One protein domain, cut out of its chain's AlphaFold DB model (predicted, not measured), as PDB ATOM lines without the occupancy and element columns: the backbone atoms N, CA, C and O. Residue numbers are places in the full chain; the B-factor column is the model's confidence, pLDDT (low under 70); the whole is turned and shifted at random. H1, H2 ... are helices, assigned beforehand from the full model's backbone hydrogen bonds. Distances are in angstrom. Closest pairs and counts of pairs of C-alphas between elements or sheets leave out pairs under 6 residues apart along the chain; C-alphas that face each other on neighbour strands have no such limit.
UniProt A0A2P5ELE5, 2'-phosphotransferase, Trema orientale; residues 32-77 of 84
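This is residues 32 to 77 of the 84 residues of the protein "2'-phosphotransferase" of Trema orientale (UniProt A0A2P5ELE5). One long helix, H1, runs along one side; beyond its last residue a wide loop, residues 48 to 62, swings out and folds back to two short helices, H2 and H3, which form a loose open ring with the loop and the later part of H1. Residues 32 to 38, which belong to H1, stick out from this ring, and no two helices touch. The printed part has 46 residues with three named helices in the order H1, H2, H3 and no named strand: its class is all helix. It is compact, with a radius of gyration of the C-alphas of 10.4 A, and spans 30 by 21 by 18 A.

Find C-alpha 32 at (168.789, 197.293, 94.402); from there H1, residues 32 to 47, runs 20.6 A to C-alpha 47 at (185.352, 197.586, 106.577). Next look at residues 63 to 68 for H2, 8.5 A long. H3, residues 71 to 75, is 6.1 A long and ends at C-alpha 75, (177.019, 204.095, 109.119).

Begin at H1, where residues 32 to 38 stand free. H1 and H2 are apart. H1 and H3 are close but not clearly touching: their closest C-alphas, those of Ile 43 and Ile 74, are 7.9 A apart. H2 and H3 are apart, though a tight link of two residues joins them. In H1, H2 and H3 every O i to N i+4 pair is within hydrogen-bond range.

The two C-alphas farthest apart are those of Lys 32 and Ser 57, 30.8 A. The link from H1 to H2 is long, with 15 residues. The printed part has no cut. The mean pLDDT of the printed part is 80.7; look for low confidence, under 70, at residues 71 to 72 and 75 to 77.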
ATOM      1  N   LYS A  32     168.847 197.785  93.012       77.31
ATOM      2  CA  LYS A  32     168.789 197.293  94.402       77.31
ATOM      3  C   LYS A  32     169.779 196.157  94.647       77.31
ATOM      4  O   LYS A  32     170.446 196.136  95.678       77.31
ATOM      5  N   ILE A  33     169.877 195.228  93.697       83.88
ATOM      6  CA  ILE A  33     170.819 194.105  93.758       83.88
ATOM      7  C   ILE A  33     172.239 194.630  93.543       83.88
ATOM      8  O   ILE A  33     173.145 194.254  94.280       83.88
ATOM      9  N   ASP A  34     172.426 195.554  92.601       82.75
ATOM     10  CA  ASP A  34     173.706 196.223  92.366       82.75
ATOM     11  C   ASP A  34     174.133 197.089  93.561       82.75
ATOM     12  O   ASP A  34     175.299 197.063  93.950       82.75
ATOM     13  N   ALA A  35     173.214 197.813  94.200       84.38
ATOM     14  CA  ALA A  35     173.487 198.587  95.410       84.38
ATOM     15  C   ALA A  35     173.871 197.672  96.571       84.38
ATOM     16  O   ALA A  35     174.834 197.967  97.279       84.38
ATOM     17  N   LEU A  36     173.181 196.537  96.728       84.44
ATOM     18  CA  LEU A  36     173.539 195.532  97.721       84.44
ATOM     19  C   LEU A  36     174.926 194.946  97.434       84.44
ATOM     20  O   LEU A  36     175.770 194.915  98.324       84.44
ATOM     21  N   GLY A  37     175.196 194.537  96.194       86.38
ATOM     22  CA  GLY A  37     176.496 194.003  95.786       86.38
ATOM     23  C   GLY A  37     177.629 195.012  95.993       86.38
ATOM     24  O   GLY A  37     178.697 194.658  96.497       86.38
ATOM     25  N   ARG A  38     177.381 196.291  95.690       86.88
ATOM     26  CA  ARG A  38     178.310 197.400  95.948       86.88
ATOM     27  C   ARG A  38     178.557 197.605  97.440       86.88
ATOM     28  O   ARG A  38     179.710 197.765  97.837       86.88
ATOM     29  N   LEU A  39     177.507 197.569  98.260       84.81
ATOM     30  CA  LEU A  39     177.612 197.693  99.712       84.81
ATOM     31  C   LEU A  39     178.404 196.524 100.310       84.81
ATOM     32  O   LEU A  39     179.364 196.754 101.039       84.81
ATOM     33  N   MET A  40     178.073 195.285  99.936       85.44
ATOM     34  CA  MET A  40     178.779 194.087 100.401       85.44
ATOM     35  C   MET A  40     180.253 194.103 100.006       85.44
ATOM     36  O   MET A  40     181.121 193.851 100.839       85.44
ATOM     37  N   THR A  41     180.554 194.464  98.759       87.88
ATOM     38  CA  THR A  41     181.942 194.568  98.291       87.88
ATOM     39  C   THR A  41     182.705 195.617  99.089       87.88
ATOM     40  O   THR A  41     183.848 195.374  99.464       87.88
ATOM     41  N   ARG A  42     182.086 196.764  99.395       85.25
ATOM     42  CA  ARG A  42     182.708 197.820 100.202       85.25
ATOM     43  C   ARG A  42     182.974 197.354 101.633       85.25
ATOM     44  O   ARG A  42     184.081 197.559 102.126       85.25
ATOM     45  N   ILE A  43     182.001 196.696 102.259       84.12
ATOM     46  CA  ILE A  43     182.144 196.152 103.609       84.12
ATOM     47  C   ILE A  43     183.301 195.150 103.653       84.12
ATOM     48  O   ILE A  43     184.217 195.305 104.452       84.12
ATOM     49  N   LEU A  44     183.324 194.176 102.744       84.62
ATOM     50  CA  LEU A  44     184.346 193.128 102.732       84.62
ATOM     51  C   LEU A  44     185.744 193.641 102.346       84.62
ATOM     52  O   LEU A  44     186.737 193.178 102.896       84.62
ATOM     53  N   ARG A  45     185.845 194.598 101.416       85.50
ATOM     54  CA  ARG A  45     187.135 195.150 100.958       85.50
ATOM     55  C   ARG A  45     187.778 196.110 101.943       85.50
ATOM     56  O   ARG A  45     189.001 196.220 101.949       85.50
ATOM     57  N   HIS A  46     186.968 196.869 102.672       83.88
ATOM     58  CA  HIS A  46     187.461 198.027 103.413       83.88
ATOM     59  C   HIS A  46     187.082 197.991 104.887       83.88
ATOM     60  O   HIS A  46     187.873 198.421 105.710       83.88
ATOM     61  N   MET A  47     185.911 197.456 105.230       78.19
ATOM     62  CA  MET A  47     185.352 197.586 106.577       78.19
ATOM     63  C   MET A  47     185.440 196.308 107.410       78.19
ATOM     64  O   MET A  47     185.204 196.361 108.609       78.19
ATOM     65  N   ALA A  48     185.765 195.154 106.820       79.00
ATOM     66  CA  ALA A  48     185.729 193.866 107.519       79.00
ATOM     67  C   ALA A  48     186.638 193.832 108.762       79.00
ATOM     68  O   ALA A  48     186.247 193.282 109.789       79.00
ATOM     69  N   SER A  49     187.809 194.474 108.692       76.94
ATOM     70  CA  SER A  49     188.733 194.601 109.828       76.94
ATOM     71  C   SER A  49     188.266 195.614 110.881       76.94
ATOM     72  O   SER A  49     188.581 195.457 112.054       76.94
ATOM     73  N   GLU A  50     187.525 196.649 110.475       78.06
ATOM     74  CA  GLU A  50     187.039 197.729 111.353       78.06
ATOM     75  C   GLU A  50     185.732 197.344 112.066       78.06
ATOM     76  O   GLU A  50     185.499 197.707 113.215       78.06
ATOM     77  N   LEU A  51     184.906 196.526 111.412       76.75
ATOM     78  CA  LEU A  51     183.655 195.978 111.938       76.75
ATOM     79  C   LEU A  51     183.858 194.739 112.825       76.75
ATOM     80  O   LEU A  51     182.900 194.031 113.129       76.75
ATOM     81  N   ASN A  52     185.104 194.463 113.226       73.94
ATOM     82  CA  ASN A  52     185.483 193.342 114.086       73.94
ATOM     83  C   ASN A  52     184.981 191.975 113.573       73.94
ATOM     84  O   ASN A  52     184.688 191.073 114.360       73.94
ATOM     85  N   MET A  53     184.865 191.810 112.250       78.25
ATOM     86  CA  MET A  53     184.471 190.526 111.685       78.25
ATOM     87  C   MET A  53     185.614 189.526 111.822       78.25
ATOM     88  O   MET A  53     186.779 189.852 111.582       78.25
ATOM     89  N   SER A  54     185.283 188.276 112.150       83.06
ATOM     90  CA  SER A  54     186.268 187.197 112.194       83.06
ATOM     91  C   SER A  54     186.693 186.823 110.771       83.06
ATOM     92  O   SER A  54     186.115 185.939 110.134       83.06
ATOM     93  N   MET A  55     187.695 187.536 110.252       84.31
ATOM     94  CA  MET A  55     188.321 187.207 108.978       84.31
ATOM     95  C   MET A  55     189.264 186.022 109.140       84.31
ATOM     96  O   MET A  55     190.171 186.018 109.976       84.31
ATOM     97  N   ARG A  56     189.059 185.012 108.299       89.19
ATOM     98  CA  ARG A  56     189.997 183.909 108.127       89.19
ATOM     99  C   ARG A  56     191.235 184.420 107.379       89.19
ATOM    100  O   ARG A  56     191.159 185.378 106.613       89.19
ATOM    101  N   SER A  57     192.385 183.789 107.597       86.56
ATOM    102  CA  SER A  57     193.688 184.218 107.056       86.56
ATOM    103  C   SER A  57     193.780 184.256 105.525       86.56
ATOM    104  O   SER A  57     194.694 184.863 104.980       86.56
ATOM    105  N   ASP A  58     192.839 183.632 104.827       86.00
ATOM    106  CA  ASP A  58     192.686 183.623 103.371       86.00
ATOM    107  C   ASP A  58     191.657 184.653 102.859       86.00
ATOM    108  O   ASP A  58     191.332 184.664 101.673       86.00
ATOM    109  N   GLY A  59     191.151 185.530 103.734       84.69
ATOM    110  CA  GLY A  59     190.282 186.654 103.373       84.69
ATOM    111  C   GLY A  59     188.788 186.331 103.314       84.69
ATOM    112  O   GLY A  59     188.013 187.136 102.801       84.69
ATOM    113  N   PHE A  60     188.362 185.173 103.829       86.75
ATOM    114  CA  PHE A  60     186.944 184.814 103.918       86.75
ATOM    115  C   PHE A  60     186.340 185.197 105.270       86.75
ATOM    116  O   PHE A  60     186.998 185.144 106.308       86.75
ATOM    117  N   VAL A  61     185.048 185.525 105.254       85.75
ATOM    118  CA  VAL A  61     184.276 185.943 106.429       85.75
ATOM    119  C   VAL A  61     183.019 185.088 106.531       85.75
ATOM    120  O   VAL A  61     182.463 184.672 105.509       85.75
ATOM    121  N   LYS A  62     182.551 184.798 107.748       88.25
ATOM    122  CA  LYS A  62     181.296 184.060 107.926       88.25
ATOM    123  C   LYS A  62     180.121 184.916 107.465       88.25
ATOM    124  O   LYS A  62     179.949 186.044 107.915       88.25
ATOM    125  N   LEU A  63     179.255 184.341 106.629       85.38
ATOM    126  CA  LEU A  63     178.037 185.017 106.180       85.38
ATOM    127  C   LEU A  63     177.115 185.379 107.357       85.38
ATOM    128  O   LEU A  63     176.434 186.392 107.300       85.38
ATOM    129  N   SER A  64     177.126 184.586 108.432       85.75
ATOM    130  CA  SER A  64     176.375 184.881 109.656       85.75
ATOM    131  C   SER A  64     176.814 186.186 110.315       85.75
ATOM    132  O   SER A  64     175.952 186.966 110.698       85.75
ATOM    133  N   ASP A  65     178.124 186.449 110.382       83.19
ATOM    134  CA  ASP A  65     178.653 187.695 110.950       83.19
ATOM    135  C   ASP A  65     178.298 188.875 110.039       83.19
ATOM    136  O   ASP A  65     177.881 189.921 110.522       83.19
ATOM    137  N   LEU A  66     178.365 188.678 108.714       82.00
ATOM    138  CA  LEU A  66     178.003 189.700 107.729       82.00
ATOM    139  C   LEU A  66     176.503 190.061 107.755       82.00
ATOM    140  O   LEU A  66     176.147 191.220 107.568       82.00
ATOM    141  N   LEU A  67     175.624 189.076 107.963       82.69
ATOM    142  CA  LEU A  67     174.168 189.266 108.013       82.69
ATOM    143  C   LEU A  67     173.660 189.746 109.379       82.69
ATOM    144  O   LEU A  67     172.541 190.246 109.455       82.69
ATOM    145  N   GLN A  68     174.446 189.579 110.446       83.94
ATOM    146  CA  GLN A  68     174.116 190.080 111.785       83.94
ATOM    147  C   GLN A  68     174.485 191.553 111.992       83.94
ATOM    148  O   GLN A  68     174.065 192.138 112.989       83.94
ATOM    149  N   LEU A  69     175.229 192.168 111.066       78.06
ATOM    150  CA  LEU A  69     175.533 193.595 111.130       78.06
ATOM    151  C   LEU A  69     174.291 194.454 110.965       78.06
ATOM    152  O   LEU A  69     173.505 194.285 110.030       78.06
ATOM    153  N   SER A  70     174.172 195.436 111.850       75.62
ATOM    154  CA  SER A  70     173.125 196.442 111.777       75.62
ATOM    155  C   SER A  70     173.588 197.617 110.916       75.62
ATOM    156  O   SER A  70     174.777 197.904 110.788       75.62
ATOM    157  N   TYR A  71     172.640 198.339 110.314       68.44
ATOM    158  CA  TYR A  71     172.942 199.525 109.499       68.44
ATOM    159  C   TYR A  71     173.712 200.604 110.290       68.44
ATOM    160  O   TYR A  71     174.575 201.282 109.735       68.44
ATOM    161  N   GLU A  72     173.460 200.696 111.597       69.75
ATOM    162  CA  GLU A  72     174.149 201.577 112.550       69.75
ATOM    163  C   GLU A  72     175.672 201.334 112.592       69.75
ATOM    164  O   GLU A  72     176.458 202.284 112.627       69.75
ATOM    165  N   ASP A  73     176.090 200.064 112.507       72.00
ATOM    166  CA  ASP A  73     177.501 199.659 112.535       72.00
ATOM    167  C   ASP A  73     178.223 200.105 111.257       72.00
ATOM    168  O   ASP A  73     179.365 200.561 111.281       72.00
ATOM    169  N   ILE A  74     177.524 200.017 110.124       70.69
ATOM    170  CA  ILE A  74     178.047 200.390 108.808       70.69
ATOM    171  C   ILE A  74     178.099 201.919 108.668       70.69
ATOM    172  O   ILE A  74     179.010 202.447 108.036       70.69
ATOM    173  N   CYS A  75     177.140 202.643 109.253       64.81
ATOM    174  CA  CYS A  75     177.019 204.095 109.119       64.81
ATOM    175  C   CYS A  75     177.942 204.887 110.068       64.81
ATOM    176  O   CYS A  75     178.238 206.049 109.786       64.81
ATOM    177  N   SER A  76     178.414 204.278 111.166       63.97
ATOM    178  CA  SER A  76     179.326 204.924 112.129       63.97
ATOM    179  C   SER A  76     180.734 205.189 111.587       63.97
ATOM    180  O   SER A  76     181.450 206.032 112.129       63.97
ATOM    181  N   TYR A  77     181.137 204.518 110.507       61.59
ATOM    182  CA  TYR A  77     182.451 204.713 109.901       61.59
ATOM    183  C   TYR A  77     182.370 205.711 108.730       61.59
ATOM    184  O   TYR A  77     181.645 205.486 107.759       61.59
TER     185      TYR A  77